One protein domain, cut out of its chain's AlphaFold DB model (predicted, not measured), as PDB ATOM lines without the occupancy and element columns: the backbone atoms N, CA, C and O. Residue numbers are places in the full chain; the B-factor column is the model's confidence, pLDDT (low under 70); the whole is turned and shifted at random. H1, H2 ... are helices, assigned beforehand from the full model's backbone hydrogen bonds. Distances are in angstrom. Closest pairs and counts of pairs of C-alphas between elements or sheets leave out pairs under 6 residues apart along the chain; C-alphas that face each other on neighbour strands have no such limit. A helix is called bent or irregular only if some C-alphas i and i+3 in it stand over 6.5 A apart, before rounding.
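What this domain is: This is residues 12 to 108 and 131 to 148 of the 202 residues of an uncharacterized protein of Streptomyces sp. ST5x (UniProt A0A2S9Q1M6). One long helix, H5, is the spine of this domain; H2 and H6 pack along it at shallow tilts, and H4 crosses it about perpendicular. H4 crosses H5 as an X near its first residues, the hairpin of H2 and H3 sits beside that crossing with H2 against residues 80 to 91 of H5, and H6 folds back along the later part of H5, with the short H7 at its corner. The printed part has 115 residues with seven named helices, H1 to H7 in chain order, and no named strand; the class is all helix. The whole is loose, with a radius of gyration of the C-alphas of 16.6 A, and elongated, spanning 56 by 34 by 22 A.

How they stand to each other: H1, residues 12 to 15, is close but not clearly touching H5, residues 72 to 103; the closest C-alphas, of Ala 12 and Asp 73, are 7.5 A apart. H2, residues 20 to 31, and H3, residues 36 to 43, form a helical hairpin and touch at a steep tilt of 39 degrees, opposite ways, closest at the C-alphas of Ala 29 and Ala 39, 5.3 A. H5 is the hub, touching three helices. H2 touches residues 80 to 91 of H5 at a shallow tilt of 30 degrees, the same way, closest at the C-alphas of Arg 31 and Ala 87, 4.4 A. H4, residues 47 to 65, touches H3 with residues 47 to 50 alone; they are only just about perpendicular, at 71 degrees, and the closest C-alphas, of Asp 37 and Arg 47, are 5.2 A apart. H4 and H5 touch about perpendicular, at 81 degrees, closest at the C-alphas of Gly 57 and Val 78, 3.7 A. H6, residues 132 to 142, touches H5 at a shallow tilt of 28 degrees, opposite ways, closest at the C-alphas of Ala 95 and Ala 135, 4.7 A. H7, residues 144 to 147, touches H6 only at the corner, closest at the C-alphas of Glu 140 and Tyr 147, 4.8 A. Every O i to N i+4 pair is within hydrogen-bond range in H2, H3, H4 and H6, and 26 of 28 are in H5; H1 and H7 are too short for such a pair.

Where its parts are: H1 begins at C-alpha 12, at (-24.525, 40.043, 21.089). From first to last C-alpha H2 measures 16.2 A, H4 27.0 A and H6 15.4 A. H5 measures 46.7 A, from C-alpha 72 at (-16.376, 43.861, 14.701) to C-alpha 103 at (18.827, 45.335, 45.344); it is irregular, with C-alphas 73 and 76 7.5 A apart.

The domain as a whole: The C-alphas farthest apart, of Asp 69 and Val 108, are 56.5 A apart. Residues 109 to 130 are not printed, and C-alphas 108 and 131 are 14.9 A apart across this cut. Of the links printed whole, H4 to H5 is short and the others are tight. Mean pLDDT of the printed part is 91.0; residues 12 to 15 and 105 to 108 are under 70.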
ATOM      1  N   ALA A  12     -23.755  38.930  20.517       53.28
ATOM      2  CA  ALA A  12     -24.525  40.043  21.089       53.28
ATOM      3  C   ALA A  12     -25.078  39.763  22.504       53.28
ATOM      4  O   ALA A  12     -25.187  40.661  23.340       53.28
ATOM      5  N   ALA A  13     -25.418  38.506  22.813       54.59
ATOM      6  CA  ALA A  13     -25.830  38.114  24.164       54.59
ATOM      7  C   ALA A  13     -24.643  38.008  25.144       54.59
ATOM      8  O   ALA A  13     -24.833  38.156  26.350       54.59
ATOM      9  N   ARG A  14     -23.428  37.757  24.638       54.53
ATOM     10  CA  ARG A  14     -22.199  37.560  25.427       54.53
ATOM     11  C   ARG A  14     -21.530  38.875  25.802       54.53
ATOM     12  O   ARG A  14     -21.037  38.970  26.922       54.53
ATOM     13  N   THR A  15     -21.594  39.882  24.934       60.41
ATOM     14  CA  THR A  15     -21.160  41.259  25.231       60.41
ATOM     15  C   THR A  15     -21.965  41.861  26.385       60.41
ATOM     16  O   THR A  15     -21.443  42.630  27.179       60.41
ATOM     17  N   ARG A  16     -23.221  41.432  26.566       71.06
ATOM     18  CA  ARG A  16     -24.117  41.938  27.618       71.06
ATOM     19  C   ARG A  16     -23.651  41.665  29.053       71.06
ATOM     20  O   ARG A  16     -24.115  42.338  29.965       71.06
ATOM     21  N   LEU A  17     -22.787  40.667  29.252       81.56
ATOM     22  CA  LEU A  17     -22.226  40.320  30.564       81.56
ATOM     23  C   LEU A  17     -20.903  41.044  30.857       81.56
ATOM     24  O   LEU A  17     -20.542  41.173  32.025       81.56
ATOM     25  N   LEU A  18     -20.182  41.509  29.831       90.31
ATOM     26  CA  LEU A  18     -18.967  42.309  29.987       90.31
ATOM     27  C   LEU A  18     -19.366  43.780  30.136       90.31
ATOM     28  O   LEU A  18     -19.219  44.587  29.222       90.31
ATOM     29  N   THR A  19     -19.966  44.111  31.277       93.69
ATOM     30  CA  THR A  19     -20.287  45.505  31.598       93.69
ATOM     31  C   THR A  19     -19.013  46.258  31.997       93.69
ATOM     32  O   THR A  19     -18.050  45.617  32.438       93.69
ATOM     33  N   PRO A  20     -18.990  47.601  31.913       94.38
ATOM     34  CA  PRO A  20     -17.841  48.395  32.348       94.38
ATOM     35  C   PRO A  20     -17.409  48.095  33.791       94.38
ATOM     36  O   PRO A  20     -16.220  48.085  34.101       94.38
ATOM     37  N   GLU A  21     -18.354  47.788  34.680       95.19
ATOM     38  CA  GLU A  21     -18.070  47.445  36.075       95.19
ATOM     39  C   GLU A  21     -17.406  46.070  36.203       95.19
ATOM     40  O   GLU A  21     -16.467  45.910  36.982       95.19
ATOM     41  N   VAL A  22     -17.881  45.071  35.448       96.75
ATOM     42  CA  VAL A  22     -17.277  43.727  35.417       96.75
ATOM     43  C   VAL A  22     -15.868  43.801  34.839       96.75
ATOM     44  O   VAL A  22     -14.939  43.255  35.433       96.75
ATOM     45  N   GLU A  23     -15.697  44.519  33.728       97.44
ATOM     46  CA  GLU A  23     -14.389  44.792  33.137       97.44
ATOM     47  C   GLU A  23     -13.448  45.443  34.156       97.44
ATOM     48  O   GLU A  23     -12.363  44.918  34.406       97.44
ATOM     49  N   THR A  24     -13.882  46.537  34.790       97.94
ATOM     50  CA  THR A  24     -13.076  47.268  35.778       97.94
ATOM     51  C   THR A  24     -12.610  46.345  36.898       97.94
ATOM     52  O   THR A  24     -11.418  46.300  37.197       97.94
ATOM     53  N   ARG A  25     -13.510  45.537  37.475       98.12
ATOM     54  CA  ARG A  25     -13.145  44.589  38.542       98.12
ATOM     55  C   ARG A  25     -12.132  43.545  38.073       98.12
ATOM     56  O   ARG A  25     -11.187  43.252  38.801       98.12
ATOM     57  N   LEU A  26     -12.289  43.000  36.864       98.12
ATOM     58  CA  LEU A  26     -11.358  42.010  36.307       98.12
ATOM     59  C   LEU A  26      -9.973  42.609  36.037       98.12
ATOM     60  O   LEU A  26      -8.960  41.959  36.309       98.12
ATOM     61  N   VAL A  27      -9.920  43.841  35.527       98.38
ATOM     62  CA  VAL A  27      -8.672  44.569  35.261       98.38
ATOM     63  C   VAL A  27      -7.961  44.923  36.569       98.38
ATOM     64  O   VAL A  27      -6.767  44.654  36.690       98.38
ATOM     65  N   GLU A  28      -8.677  45.450  37.566       97.94
ATOM     66  CA  GLU A  28      -8.127  45.744  38.899       97.94
ATOM     67  C   GLU A  28      -7.605  44.475  39.589       97.94
ATOM     68  O   GLU A  28      -6.462  44.442  40.044       97.94
ATOM     69  N   ALA A  29      -8.386  43.390  39.589       97.25
ATOM     70  CA  ALA A  29      -7.960  42.111  40.154       97.25
ATOM     71  C   ALA A  29      -6.711  41.553  39.447       97.25
ATOM     72  O   ALA A  29      -5.795  41.053  40.101       97.25
ATOM     73  N   SER A  30      -6.640  41.680  38.118       96.75
ATOM     74  CA  SER A  30      -5.471  41.252  37.338       96.75
ATOM     75  C   SER A  30      -4.237  42.110  37.635       96.75
ATOM     76  O   SER A  30      -3.134  41.575  37.723       96.75
ATOM     77  N   ARG A  31      -4.413  43.422  37.841       96.38
ATOM     78  CA  ARG A  31      -3.336  44.340  38.245       96.38
ATOM     79  C   ARG A  31      -2.828  44.049  39.655       96.38
ATOM     80  O   ARG A  31      -1.640  44.198  39.917       96.38
ATOM     81  N   ALA A  32      -3.712  43.610  40.542       93.38
ATOM     82  CA  ALA A  32      -3.364  43.159  41.884       93.38
ATOM     83  C   ALA A  32      -2.721  41.754  41.911       93.38
ATOM     84  O   ALA A  32      -2.317  41.291  42.975       93.38
ATOM     85  N   GLY A  33      -2.616  41.069  40.764       91.50
ATOM     86  CA  GLY A  33      -1.973  39.758  40.663       91.50
ATOM     87  C   GLY A  33      -2.833  38.590  41.159       91.50
ATOM     88  O   GLY A  33      -2.295  37.538  41.506       91.50
ATOM     89  N   LEU A  34      -4.161  38.749  41.211       93.50
ATOM     90  CA  LEU A  34      -5.060  37.662  41.603       93.50
ATOM     91  C   LEU A  34      -5.077  36.546  40.551       93.50
ATOM     92  O   LEU A  34      -5.046  36.782  39.342       93.50
ATOM     93  N   ALA A  35      -5.232  35.308  41.026       92.19
ATOM     94  CA  ALA A  35      -5.515  34.173  40.160       92.19
ATOM     95  C   ALA A  35      -6.830  34.387  39.388       92.19
ATOM     96  O   ALA A  35      -7.795  34.934  39.924       92.19
ATOM     97  N   VAL A  36      -6.879  33.887  38.150       94.38
ATOM     98  CA  VAL A  36      -8.023  33.989  37.219       94.38
ATOM     99  C   VAL A  36      -9.355  33.639  37.888       94.38
ATOM    100  O   VAL A  36     -10.351  34.326  37.681       94.38
ATOM    101  N   ASP A  37      -9.368  32.586  38.700       96.38
ATOM    102  CA  ASP A  37     -10.564  32.064  39.358       96.38
ATOM    103  C   ASP A  37     -11.095  33.057  40.397       96.38
ATOM    104  O   ASP A  37     -12.286  33.360  40.413       96.38
ATOM    105  N   LEU A  38     -10.197  33.624  41.208       97.06
ATOM    106  CA  LEU A  38     -10.535  34.631  42.213       97.06
ATOM    107  C   LEU A  38     -10.932  35.956  41.566       97.06
ATOM    108  O   LEU A  38     -11.887  36.578  42.017       97.06
ATOM    109  N   ALA A  39     -10.256  36.362  40.487       96.81
ATOM    110  CA  ALA A  39     -10.624  37.548  39.717       96.81
ATOM    111  C   ALA A  39     -12.038  37.414  39.126       96.81
ATOM    112  O   ALA A  39     -12.852  38.326  39.251       96.81
ATOM    113  N   ALA A  40     -12.361  36.254  38.544       97.00
ATOM    114  CA  ALA A  40     -13.686  35.975  37.997       97.00
ATOM    115  C   ALA A  40     -14.773  35.999  39.083       97.00
ATOM    116  O   ALA A  40     -15.780  36.693  38.924       97.00
ATOM    117  N   VAL A  41     -14.545  35.312  40.210       97.12
ATOM    118  CA  VAL A  41     -15.479  35.300  41.348       97.12
ATOM    119  C   VAL A  41     -15.659  36.704  41.931       97.12
ATOM    120  O   VAL A  41     -16.792  37.118  42.157       97.12
ATOM    121  N   ASN A  42     -14.576  37.470  42.104       96.69
ATOM    122  CA  ASN A  42     -14.624  38.860  42.566       96.69
ATOM    123  C   ASN A  42     -15.438  39.761  41.620       96.69
ATOM    124  O   ASN A  42     -16.159  40.650  42.072       96.69
ATOM    125  N   ALA A  43     -15.377  39.498  40.313       96.50
ATOM    126  CA  ALA A  43     -16.154  40.218  39.317       96.50
ATOM    127  C   ALA A  43     -17.614  39.744  39.187       96.50
ATOM    128  O   ALA A  43     -18.406  40.417  38.524       96.50
ATOM    129  N   GLY A  44     -17.983  38.630  39.830       96.00
ATOM    130  CA  GLY A  44     -19.326  38.045  39.781       96.00
ATOM    131  C   GLY A  44     -19.586  37.166  38.555       96.00
ATOM    132  O   GLY A  44     -20.742  36.960  38.187       96.00
ATOM    133  N   ILE A  45     -18.539  36.648  37.905       95.81
ATOM    134  CA  ILE A  45     -18.652  35.772  36.731       95.81
ATOM    135  C   ILE A  45     -17.952  34.431  36.958       95.81
ATOM    136  O   ILE A  45     -17.080  34.280  37.808       95.81
ATOM    137  N   SER A  46     -18.308  33.422  36.162       96.06
ATOM    138  CA  SER A  46     -17.601  32.143  36.217       96.06
ATOM    139  C   SER A  46     -16.219  32.239  35.567       96.06
ATOM    140  O   SER A  46     -16.030  32.916  34.550       96.06
ATOM    141  N   ARG A  47     -15.263  31.465  36.093       96.62
ATOM    142  CA  ARG A  47     -13.928  31.276  35.500       96.62
ATOM    143  C   ARG A  47     -14.000  30.948  34.005       96.62
ATOM    144  O   ARG A  47     -13.270  31.518  33.200       96.62
ATOM    145  N   ALA A  48     -14.903  30.044  33.622       96.00
ATOM    146  CA  ALA A  48     -15.082  29.627  32.234       96.00
ATOM    147  C   ALA A  48     -15.552  30.772  31.320       96.00
ATOM    148  O   ALA A  48     -15.235  30.791  30.133       96.00
ATOM    149  N   THR A  49     -16.319  31.733  31.840       95.38
ATOM    150  CA  THR A  49     -16.707  32.928  31.082       95.38
ATOM    151  C   THR A  49     -15.516  33.849  30.870       95.38
ATOM    152  O   THR A  49     -15.239  34.191  29.723       95.38
ATOM    153  N   PHE A  50     -14.758  34.146  31.929       96.88
ATOM    154  CA  PHE A  50     -13.559  34.975  31.819       96.88
ATOM    155  C   PHE A  50     -12.536  34.382  30.836       96.88
ATOM    156  O   PHE A  50     -12.075  35.068  29.928       96.88
ATOM    157  N   LEU A  51     -12.250  33.078  30.938       96.69
ATOM    158  CA  LEU A  51     -11.313  32.404  30.033       96.69
ATOM    159  C   LEU A  51     -11.773  32.398  28.574       96.69
ATOM    160  O   LEU A  51     -10.944  32.550  27.681       96.69
ATOM    161  N   ARG A  52     -13.078  32.242  28.313       96.00
ATOM    162  CA  ARG A  52     -13.608  32.319  26.944       96.00
ATOM    163  C   ARG A  52     -13.443  33.714  26.356       96.00
ATOM    164  O   ARG A  52     -13.039  33.814  25.208       96.00
ATOM    165  N   TRP A  53     -13.714  34.769  27.123       96.69
ATOM    166  CA  TRP A  53     -13.498  36.146  26.665       96.69
ATOM    167  C   TRP A  53     -12.028  36.431  26.367       96.69
ATOM    168  O   TRP A  53     -11.724  36.970  25.310       96.69
ATOM    169  N   MET A  54     -11.119  35.977  27.238       97.88
ATOM    170  CA  MET A  54      -9.678  36.067  26.985       97.88
ATOM    171  C   MET A  54      -9.262  35.290  25.731       97.88
ATOM    172  O   MET A  54      -8.402  35.749  24.989       97.88
ATOM    173  N   ALA A  55      -9.863  34.124  25.477       97.25
ATOM    174  CA  ALA A  55      -9.599  33.359  24.263       97.25
ATOM    175  C   ALA A  55     -10.091  34.093  23.008       97.25
ATOM    176  O   ALA A  55      -9.346  34.145  22.039       97.25
ATOM    177  N   TYR A  56     -11.287  34.693  23.041       95.69
ATOM    178  CA  TYR A  56     -11.816  35.474  21.919       95.69
ATOM    179  C   TYR A  56     -10.929  36.663  21.576       95.69
ATOM    180  O   TYR A  56     -10.487  36.764  20.438       95.69
ATOM    181  N   GLY A  57     -10.608  37.504  22.563       97.19
ATOM    182  CA  GLY A  57      -9.748  38.662  22.333       97.19
ATOM    183  C   GLY A  57      -8.354  38.272  21.849       97.19
ATOM    184  O   GLY A  57      -7.828  38.898  20.938       97.19
ATOM    185  N   ARG A  58      -7.771  37.196  22.398       97.94
ATOM    186  CA  ARG A  58      -6.454  36.708  21.968       97.94
ATOM    187  C   ARG A  58      -6.460  36.185  20.534       97.94
ATOM    188  O   ARG A  58      -5.542  36.507  19.792       97.94
ATOM    189  N   THR A  59      -7.421  35.332  20.178       97.06
ATOM    190  CA  THR A  59      -7.498  34.753  18.829       97.06
ATOM    191  C   THR A  59      -7.697  35.855  17.797       97.06
ATOM    192  O   THR A  59      -6.897  35.959  16.878       97.06
ATOM    193  N   GLU A  60      -8.656  36.750  18.031       97.19
ATOM    194  CA  GLU A  60      -8.923  37.876  17.136       97.19
ATOM    195  C   GLU A  60      -7.718  38.828  17.021       97.19
ATOM    196  O   GLU A  60      -7.372  39.262  15.927       97.19
ATOM    197  N   ALA A  61      -7.013  39.120  18.121       96.81
ATOM    198  CA  ALA A  61      -5.802  39.942  18.074       96.81
ATOM    199  C   ALA A  61      -4.686  39.301  17.226       96.81
ATOM    200  O   ALA A  61      -3.970  40.008  16.514       96.81
ATOM    201  N   VAL A  62      -4.538  37.972  17.286       96.81
ATOM    202  CA  VAL A  62      -3.585  37.228  16.446       96.81
ATOM    203  C   VAL A  62      -4.011  37.265  14.981       96.81
ATOM    204  O   VAL A  62      -3.173  37.530  14.121       96.81
ATOM    205  N   ASP A  63      -5.296  37.059  14.697       95.75
ATOM    206  CA  ASP A  63      -5.823  37.065  13.333       95.75
ATOM    207  C   ASP A  63      -5.661  38.446  12.675       95.75
ATOM    208  O   ASP A  63      -5.176  38.534  11.544       95.75
ATOM    209  N   ARG A  64      -5.934  39.533  13.412       95.88
ATOM    210  CA  ARG A  64      -5.674  40.913  12.960       95.88
ATOM    211  C   ARG A  64      -4.196  41.166  12.686       95.88
ATOM    212  O   ARG A  64      -3.853  41.774  11.676       95.88
ATOM    213  N   ALA A  65      -3.308  40.697  13.564       95.62
ATOM    214  CA  ALA A  65      -1.864  40.848  13.380       95.62
ATOM    215  C   ALA A  65      -1.337  40.062  12.166       95.62
ATOM    216  O   ALA A  65      -0.342  40.464  11.562       95.62
ATOM    217  N   ALA A  66      -2.012  38.974  11.785       96.38
ATOM    218  CA  ALA A  66      -1.737  38.217  10.567       96.38
ATOM    219  C   ALA A  66      -2.300  38.878   9.290       96.38
ATOM    220  O   ALA A  66      -2.050  38.380   8.193       96.38
ATOM    221  N   GLY A  67      -3.022  39.998   9.413       96.62
ATOM    222  CA  GLY A  67      -3.602  40.741   8.291       96.62
ATOM    223  C   GLY A  67      -4.968  40.231   7.828       96.62
ATOM    224  O   GLY A  67      -5.403  40.614   6.745       96.62
ATOM    225  N   ASN A  68      -5.636  39.379   8.613       95.88
ATOM    226  CA  ASN A  68      -7.012  38.975   8.328       95.88
ATOM    227  C   ASN A  68      -7.993  40.116   8.642       95.88
ATOM    228  O   ASN A  68      -7.719  40.970   9.492       95.88
ATOM    229  N   ASP A  69      -9.148  40.107   7.972       94.88
ATOM    230  CA  ASP A  69     -10.201  41.096   8.206       94.88
ATOM    231  C   ASP A  69     -10.741  40.991   9.646       94.88
ATOM    232  O   ASP A  69     -11.076  39.889  10.089       94.88
ATOM    233  N   PRO A  70     -10.847  42.115  10.381       94.12
ATOM    234  CA  PRO A  70     -11.319  42.110  11.760       94.12
ATOM    235  C   PRO A  70     -12.814  41.787  11.845       94.12
ATOM    236  O   PRO A  70     -13.610  42.346  11.088       94.12
ATOM    237  N   ASP A  71     -13.206  40.962  12.819       92.31
ATOM    238  CA  ASP A  71     -14.608  40.759  13.194       92.31
ATOM    239  C   ASP A  71     -15.043  41.848  14.199       92.31
ATOM    240  O   ASP A  71     -14.594  41.836  15.355       92.31
ATOM    241  N   PRO A  72     -15.934  42.786  13.814       90.44
ATOM    242  CA  PRO A  72     -16.376  43.861  14.701       90.44
ATOM    243  C   PRO A  72     -17.119  43.358  15.948       90.44
ATOM    244  O   PRO A  72     -17.104  44.018  16.987       90.44
ATOM    245  N   ASP A  73     -17.739  42.171  15.895       88.44
ATOM    246  CA  ASP A  73     -18.435  41.592  17.054       88.44
ATOM    247  C   ASP A  73     -17.454  41.208  18.184       88.44
ATOM    248  O   ASP A  73     -17.871  41.000  19.332       88.44
ATOM    249  N   LEU A  74     -16.151  41.115  17.880       91.88
ATOM    250  CA  LEU A  74     -15.094  40.742  18.820       91.88
ATOM    251  C   LEU A  74     -14.265  41.924  19.340       91.88
ATOM    252  O   LEU A  74     -13.486  41.726  20.276       91.88
ATOM    253  N   ASP A  75     -14.478  43.143  18.833       92.56
ATOM    254  CA  ASP A  75     -13.711  44.343  19.206       92.56
ATOM    255  C   ASP A  75     -13.624  44.544  20.724       92.56
ATOM    256  O   ASP A  75     -12.543  44.725  21.287       92.56
ATOM    257  N   HIS A  76     -14.759  44.421  21.415       93.19
ATOM    258  CA  HIS A  76     -14.823  44.604  22.866       93.19
ATOM    259  C   HIS A  76     -13.997  43.547  23.618       93.19
ATOM    260  O   HIS A  76     -13.437  43.827  24.676       93.19
ATOM    261  N   PHE A  77     -13.911  42.321  23.092       95.50
ATOM    262  CA  PHE A  77     -13.114  41.265  23.711       95.50
ATOM    263  C   PHE A  77     -11.622  41.450  23.451       95.50
ATOM    264  O   PHE A  77     -10.833  41.117  24.332       95.50
ATOM    265  N   VAL A  78     -11.237  41.995  22.291       96.75
ATOM    266  CA  VAL A  78      -9.850  42.388  21.999       96.75
ATOM    267  C   VAL A  78      -9.409  43.486  22.958       96.75
ATOM    268  O   VAL A  78      -8.415  43.317  23.663       96.75
ATOM    269  N   GLU A  79     -10.191  44.562  23.075       96.62
ATOM    270  CA  GLU A  79      -9.880  45.669  23.982       96.62
ATOM    271  C   GLU A  79      -9.778  45.184  25.439       96.62
ATOM    272  O   GLU A  79      -8.830  45.513  26.161       96.62
ATOM    273  N   PHE A  80     -10.724  44.346  25.871       97.56
ATOM    274  CA  PHE A  80     -10.701  43.733  27.194       97.56
ATOM    275  C   PHE A  80      -9.457  42.860  27.418       97.56
ATOM    276  O   PHE A  80      -8.788  42.987  28.447       97.56
ATOM    277  N   PHE A  81      -9.124  41.996  26.456       98.25
ATOM    278  CA  PHE A  81      -7.938  41.143  26.497       98.25
ATOM    279  C   PHE A  81      -6.660  41.976  26.657       98.25
ATOM    280  O   PHE A  81      -5.866  41.712  27.562       98.25
ATOM    281  N   GLU A  82      -6.496  43.028  25.856       98.19
ATOM    282  CA  GLU A  82      -5.338  43.919  25.932       98.19
ATOM    283  C   GLU A  82      -5.247  44.656  27.271       98.19
ATOM    284  O   GLU A  82      -4.157  44.790  27.839       98.19
ATOM    285  N   LYS A  83      -6.378  45.126  27.815       98.44
ATOM    286  CA  LYS A  83      -6.423  45.757  29.145       98.44
ATOM    287  C   LYS A  83      -5.975  44.791  30.238       98.44
ATOM    288  O   LYS A  83      -5.191  45.184  31.106       98.44
ATOM    289  N   VAL A  84      -6.430  43.539  30.193       98.19
ATOM    290  CA  VAL A  84      -6.039  42.502  31.159       98.19
ATOM    291  C   VAL A  84      -4.556  42.148  31.026       98.19
ATOM    292  O   VAL A  84      -3.863  42.077  32.042       98.19
ATOM    293  N   GLU A  85      -4.037  41.981  29.811       96.88
ATOM    294  CA  GLU A  85      -2.609  41.710  29.594       96.88
ATOM    295  C   GLU A  85      -1.735  42.876  30.079       96.88
ATOM    296  O   GLU A  85      -0.755  42.667  30.799       96.88
ATOM    297  N   ARG A  86      -2.138  44.124  29.807       97.81
ATOM    298  CA  ARG A  86      -1.458  45.323  30.324       97.81
ATOM    299  C   ARG A  86      -1.497  45.401  31.853       97.81
ATOM    300  O   ARG A  86      -0.511  45.797  32.480       97.81
ATOM    301  N   ALA A  87      -2.616  45.019  32.469       97.62
ATOM    302  CA  ALA A  87      -2.757  44.961  33.922       97.62
ATOM    303  C   ALA A  87      -1.827  43.910  34.546       97.62
ATOM    304  O   ALA A  87      -1.121  44.219  35.505       97.62
ATOM    305  N   ARG A  88      -1.742  42.710  33.960       95.06
ATOM    306  CA  ARG A  88      -0.796  41.665  34.389       95.06
ATOM    307  C   ARG A  88       0.657  42.103  34.229       95.06
ATOM    308  O   ARG A  88       1.457  41.899  35.136       95.06
ATOM    309  N   ALA A  89       0.991  42.761  33.119       95.25
ATOM    310  CA  ALA A  89       2.323  43.326  32.910       95.25
ATOM    311  C   ALA A  89       2.661  44.402  33.955       95.25
ATOM    312  O   ALA A  89       3.790  44.462  34.437       95.25
ATOM    313  N   SER A  90       1.678  45.210  34.363       95.44
ATOM    314  CA  SER A  90       1.844  46.194  35.440       95.44
ATOM    315  C   SER A  90       2.089  45.526  36.797       95.44
ATOM    316  O   SER A  90       2.953  45.978  37.544       95.44
ATOM    317  N   ALA A  91       1.398  44.423  37.099       94.62
ATOM    318  CA  ALA A  91       1.651  43.629  38.305       94.62
ATOM    319  C   ALA A  91       3.089  43.073  38.325       94.62
ATOM    320  O   ALA A  91       3.793  43.181  39.330       94.62
ATOM    321  N   ALA A  92       3.554  42.542  37.187       94.94
ATOM    322  CA  ALA A  92       4.929  42.070  37.012       94.94
ATOM    323  C   ALA A  92       5.956  43.196  37.201       94.94
ATOM    324  O   ALA A  92       6.958  43.024  37.895       94.94
ATOM    325  N   LEU A  93       5.693  44.363  36.603       95.25
ATOM    326  CA  LEU A  93       6.542  45.541  36.724       95.25
ATOM    327  C   LEU A  93       6.672  45.980  38.185       95.25
ATOM    328  O   LEU A  93       7.788  46.226  38.633       95.25
ATOM    329  N   SER A  94       5.568  46.039  38.933       92.50
ATOM    330  CA  SER A  94       5.588  46.374  40.362       92.50
ATOM    331  C   SER A  94       6.487  45.423  41.151       92.50
ATOM    332  O   SER A  94       7.395  45.880  41.844       92.50
ATOM    333  N   ALA A  95       6.326  44.109  40.962       92.56
ATOM    334  CA  ALA A  95       7.174  43.116  41.618       92.56
ATOM    335  C   ALA A  95       8.663  43.281  41.243       92.56
ATOM    336  O   ALA A  95       9.540  43.263  42.108       92.56
ATOM    337  N   ALA A  96       8.973  43.517  39.965       93.44
ATOM    338  CA  ALA A  96      10.346  43.756  39.521       93.44
ATOM    339  C   ALA A  96      10.942  45.050  40.111       93.44
ATOM    340  O   ALA A  96      12.128  45.100  40.454       93.44
ATOM    341  N   LEU A  97      10.133  46.104  40.260       91.44
ATOM    342  CA  LEU A  97      10.550  47.357  40.890       91.44
ATOM    343  C   LEU A  97      10.830  47.184  42.384       91.44
ATOM    344  O   LEU A  97      11.799  47.776  42.866       91.44
ATOM    345  N   ASP A  98      10.059  46.357  43.089       89.56
ATOM    346  CA  ASP A  98      10.313  46.022  44.493       89.56
ATOM    347  C   ASP A  98      11.650  45.293  44.656       89.56
ATOM    348  O   ASP A  98      12.477  45.699  45.479       89.56
ATOM    349  N   ILE A  99      11.938  44.314  43.790       90.75
ATOM    350  CA  ILE A  99      13.247  43.642  43.747       90.75
ATOM    351  C   ILE A  99      14.363  44.653  43.460       90.75
ATOM    352  O   ILE A  99      15.376  44.673  44.156       90.75
ATOM    353  N   ARG A 100      14.190  45.542  42.471       89.56
ATOM    354  CA  ARG A 100      15.201  46.553  42.113       89.56
ATOM    355  C   ARG A 100      15.398  47.612  43.203       89.56
ATOM    356  O   ARG A 100      16.458  48.235  43.282       89.56
ATOM    357  N   ARG A 101      14.373  47.898  44.007       85.75
ATOM    358  CA  ARG A 101      14.473  48.793  45.169       85.75
ATOM    359  C   ARG A 101      15.240  48.109  46.298       85.75
ATOM    360  O   ARG A 101      16.118  48.742  46.879       85.75
ATOM    361  N   ALA A 102      14.961  46.832  46.554       85.25
ATOM    362  CA  ALA A 102      15.699  46.034  47.527       85.25
ATOM    363  C   ALA A 102      17.173  45.843  47.119       85.25
ATOM    364  O   ALA A 102      18.058  46.039  47.946       85.25
ATOM    365  N   SER A 103      17.458  45.557  45.841       83.25
ATOM    366  CA  SER A 103      18.827  45.335  45.344       83.25
ATOM    367  C   SER A 103      19.701  46.586  45.380       83.25
ATOM    368  O   SER A 103      20.896  46.500  45.643       83.25
ATOM    369  N   ARG A 104      19.107  47.765  45.157       82.31
ATOM    370  CA  ARG A 104      19.796  49.056  45.280       82.31
ATOM    371  C   ARG A 104      20.014  49.501  46.733       82.31
ATOM    372  O   ARG A 104      20.592  50.563  46.932       82.31
ATOM    373  N   GLY A 105      19.553  48.736  47.728       69.25
ATOM    374  CA  GLY A 105      19.696  49.089  49.144       69.25
ATOM    375  C   GLY A 105      18.785  50.245  49.578       69.25
ATOM    376  O   GLY A 105      19.245  51.205  50.190       69.25
ATOM    377  N   GLY A 106      17.498  50.191  49.221       56.38
ATOM    378  CA  GLY A 106      16.539  51.288  49.394       56.38
ATOM    379  C   GLY A 106      16.304  51.783  50.832       56.38
ATOM    380  O   GLY A 106      15.451  51.252  51.532       56.38
ATOM    381  N   ILE A 107      16.993  52.883  51.158       54.72
ATOM    382  CA  ILE A 107      16.656  54.014  52.052       54.72
ATOM    383  C   ILE A 107      16.384  53.675  53.527       54.72
ATOM    384  O   ILE A 107      15.247  53.597  53.988       54.72
ATOM    385  N   VAL A 108      17.469  53.653  54.298       54.12
ATOM    386  CA  VAL A 108      17.463  53.995  55.723       54.12
ATOM    387  C   VAL A 108      17.918  55.453  55.830       54.12
ATOM    388  O   VAL A 108      19.113  55.728  55.769       54.12
ATOM    389  N   ASP A 131      10.185  42.875  51.144       77.06
ATOM    390  CA  ASP A 131      10.796  41.554  51.021       77.06
ATOM    391  C   ASP A 131      10.825  41.155  49.543       77.06
ATOM    392  O   ASP A 131       9.832  40.710  48.960       77.06
ATOM    393  N   TRP A 132      11.995  41.322  48.932       87.50
ATOM    394  CA  TRP A 132      12.226  40.973  47.537       87.50
ATOM    395  C   TRP A 132      11.914  39.504  47.249       87.50
ATOM    396  O   TRP A 132      11.592  39.177  46.110       87.50
ATOM    397  N   ARG A 133      11.962  38.619  48.256       91.62
ATOM    398  CA  ARG A 133      11.645  37.196  48.091       91.62
ATOM    399  C   ARG A 133      10.173  36.987  47.762       91.62
ATOM    400  O   ARG A 133       9.867  36.132  46.938       91.62
ATOM    401  N   ALA A 134       9.271  37.777  48.346       89.12
ATOM    402  CA  ALA A 134       7.844  37.702  48.041       89.12
ATOM    403  C   ALA A 134       7.563  38.143  46.595       89.12
ATOM    404  O   ALA A 134       6.831  37.473  45.865       89.12
ATOM    405  N   ALA A 135       8.206  39.228  46.158       91.62
ATOM    406  CA  ALA A 135       8.117  39.707  44.781       91.62
ATOM    407  C   ALA A 135       8.738  38.716  43.777       91.62
ATOM    408  O   ALA A 135       8.152  38.450  42.727       91.62
ATOM    409  N   ALA A 136       9.884  38.116  44.109       92.62
ATOM    410  CA  ALA A 136      10.524  37.086  43.291       92.62
ATOM    411  C   ALA A 136       9.647  35.830  43.181       92.62
ATOM    412  O   ALA A 136       9.386  35.359  42.078       92.62
ATOM    413  N   TRP A 137       9.103  35.349  44.301       91.75
ATOM    414  CA  TRP A 137       8.173  34.218  44.330       91.75
ATOM    415  C   TRP A 137       6.927  34.462  43.470       91.75
ATOM    416  O   TRP A 137       6.476  33.568  42.748       91.75
ATOM    417  N   TYR A 138       6.376  35.678  43.510       92.00
ATOM    418  CA  TYR A 138       5.267  36.069  42.644       92.00
ATOM    419  C   TYR A 138       5.648  35.968  41.158       92.00
ATOM    420  O   TYR A 138       4.926  35.332  40.382       92.00
ATOM    421  N   LEU A 139       6.793  36.541  40.765       92.69
ATOM    422  CA  LEU A 139       7.277  36.520  39.380       92.69
ATOM    423  C   LEU A 139       7.554  35.097  38.880       92.69
ATOM    424  O   LEU A 139       7.104  34.753  37.788       92.69
ATOM    425  N   GLU A 140       8.199  34.247  39.683       92.88
ATOM    426  CA  GLU A 140       8.473  32.840  39.342       92.88
ATOM    427  C   GLU A 140       7.192  32.063  38.989       92.88
ATOM    428  O   GLU A 140       7.192  31.184  38.123       92.88
ATOM    429  N   ARG A 141       6.076  32.379  39.659       89.50
ATOM    430  CA  ARG A 141       4.808  31.659  39.488       89.50
ATOM    431  C   ARG A 141       3.927  32.244  38.396       89.50
ATOM    432  O   ARG A 141       3.388  31.477  37.601       89.50
ATOM    433  N   GLN A 142       3.754  33.565  38.365       88.00
ATOM    434  CA  GLN A 142       2.868  34.223  37.397       88.00
ATOM    435  C   GLN A 142       3.521  34.406  36.026       88.00
ATOM    436  O   GLN A 142       2.837  34.390  35.006       88.00
ATOM    437  N   HIS A 143       4.847  34.522  35.989       88.75
ATOM    438  CA  HIS A 143       5.627  34.774  34.781       88.75
ATOM    439  C   HIS A 143       6.703  33.698  34.605       88.75
ATOM    440  O   HIS A 143       7.863  33.988  34.323       88.75
ATOM    441  N   ARG A 144       6.300  32.426  34.757       87.56
ATOM    442  CA  ARG A 144       7.199  31.259  34.703       87.56
ATOM    443  C   ARG A 144       8.058  31.217  33.437       87.56
ATOM    444  O   ARG A 144       9.204  30.810  33.516       87.56
ATOM    445  N   LYS A 145       7.526  31.643  32.287       87.19
ATOM    446  CA  LYS A 145       8.288  31.662  31.028       87.19
ATOM    447  C   LYS A 145       9.507  32.596  31.089       87.19
ATOM    448  O   LYS A 145      10.462  32.360  30.375       87.19
ATOM    449  N   GLN A 146       9.457  33.671  31.875       88.69
ATOM    450  CA  GLN A 146      10.529  34.670  31.951       88.69
ATOM    451  C   GLN A 146      11.364  34.564  33.232       88.69
ATOM    452  O   GLN A 146      12.537  34.913  33.221       88.69
ATOM    453  N   TYR A 147      10.745  34.151  34.340       87.75
ATOM    454  CA  TYR A 147      11.354  34.155  35.676       87.75
ATOM    455  C   TYR A 147      11.300  32.800  36.367       87.75
ATOM    456  O   TYR A 147      11.829  32.660  37.466       87.75
ATOM    457  N   GLY A 148      10.618  31.814  35.783       83.94
ATOM    458  CA  GLY A 148      10.692  30.460  36.301       83.94
ATOM    459  C   GLY A 148      12.144  30.012  36.281       83.94
ATOM    460  O   GLY A 148      12.928  30.454  35.443       83.94
TER     461      GLY A 148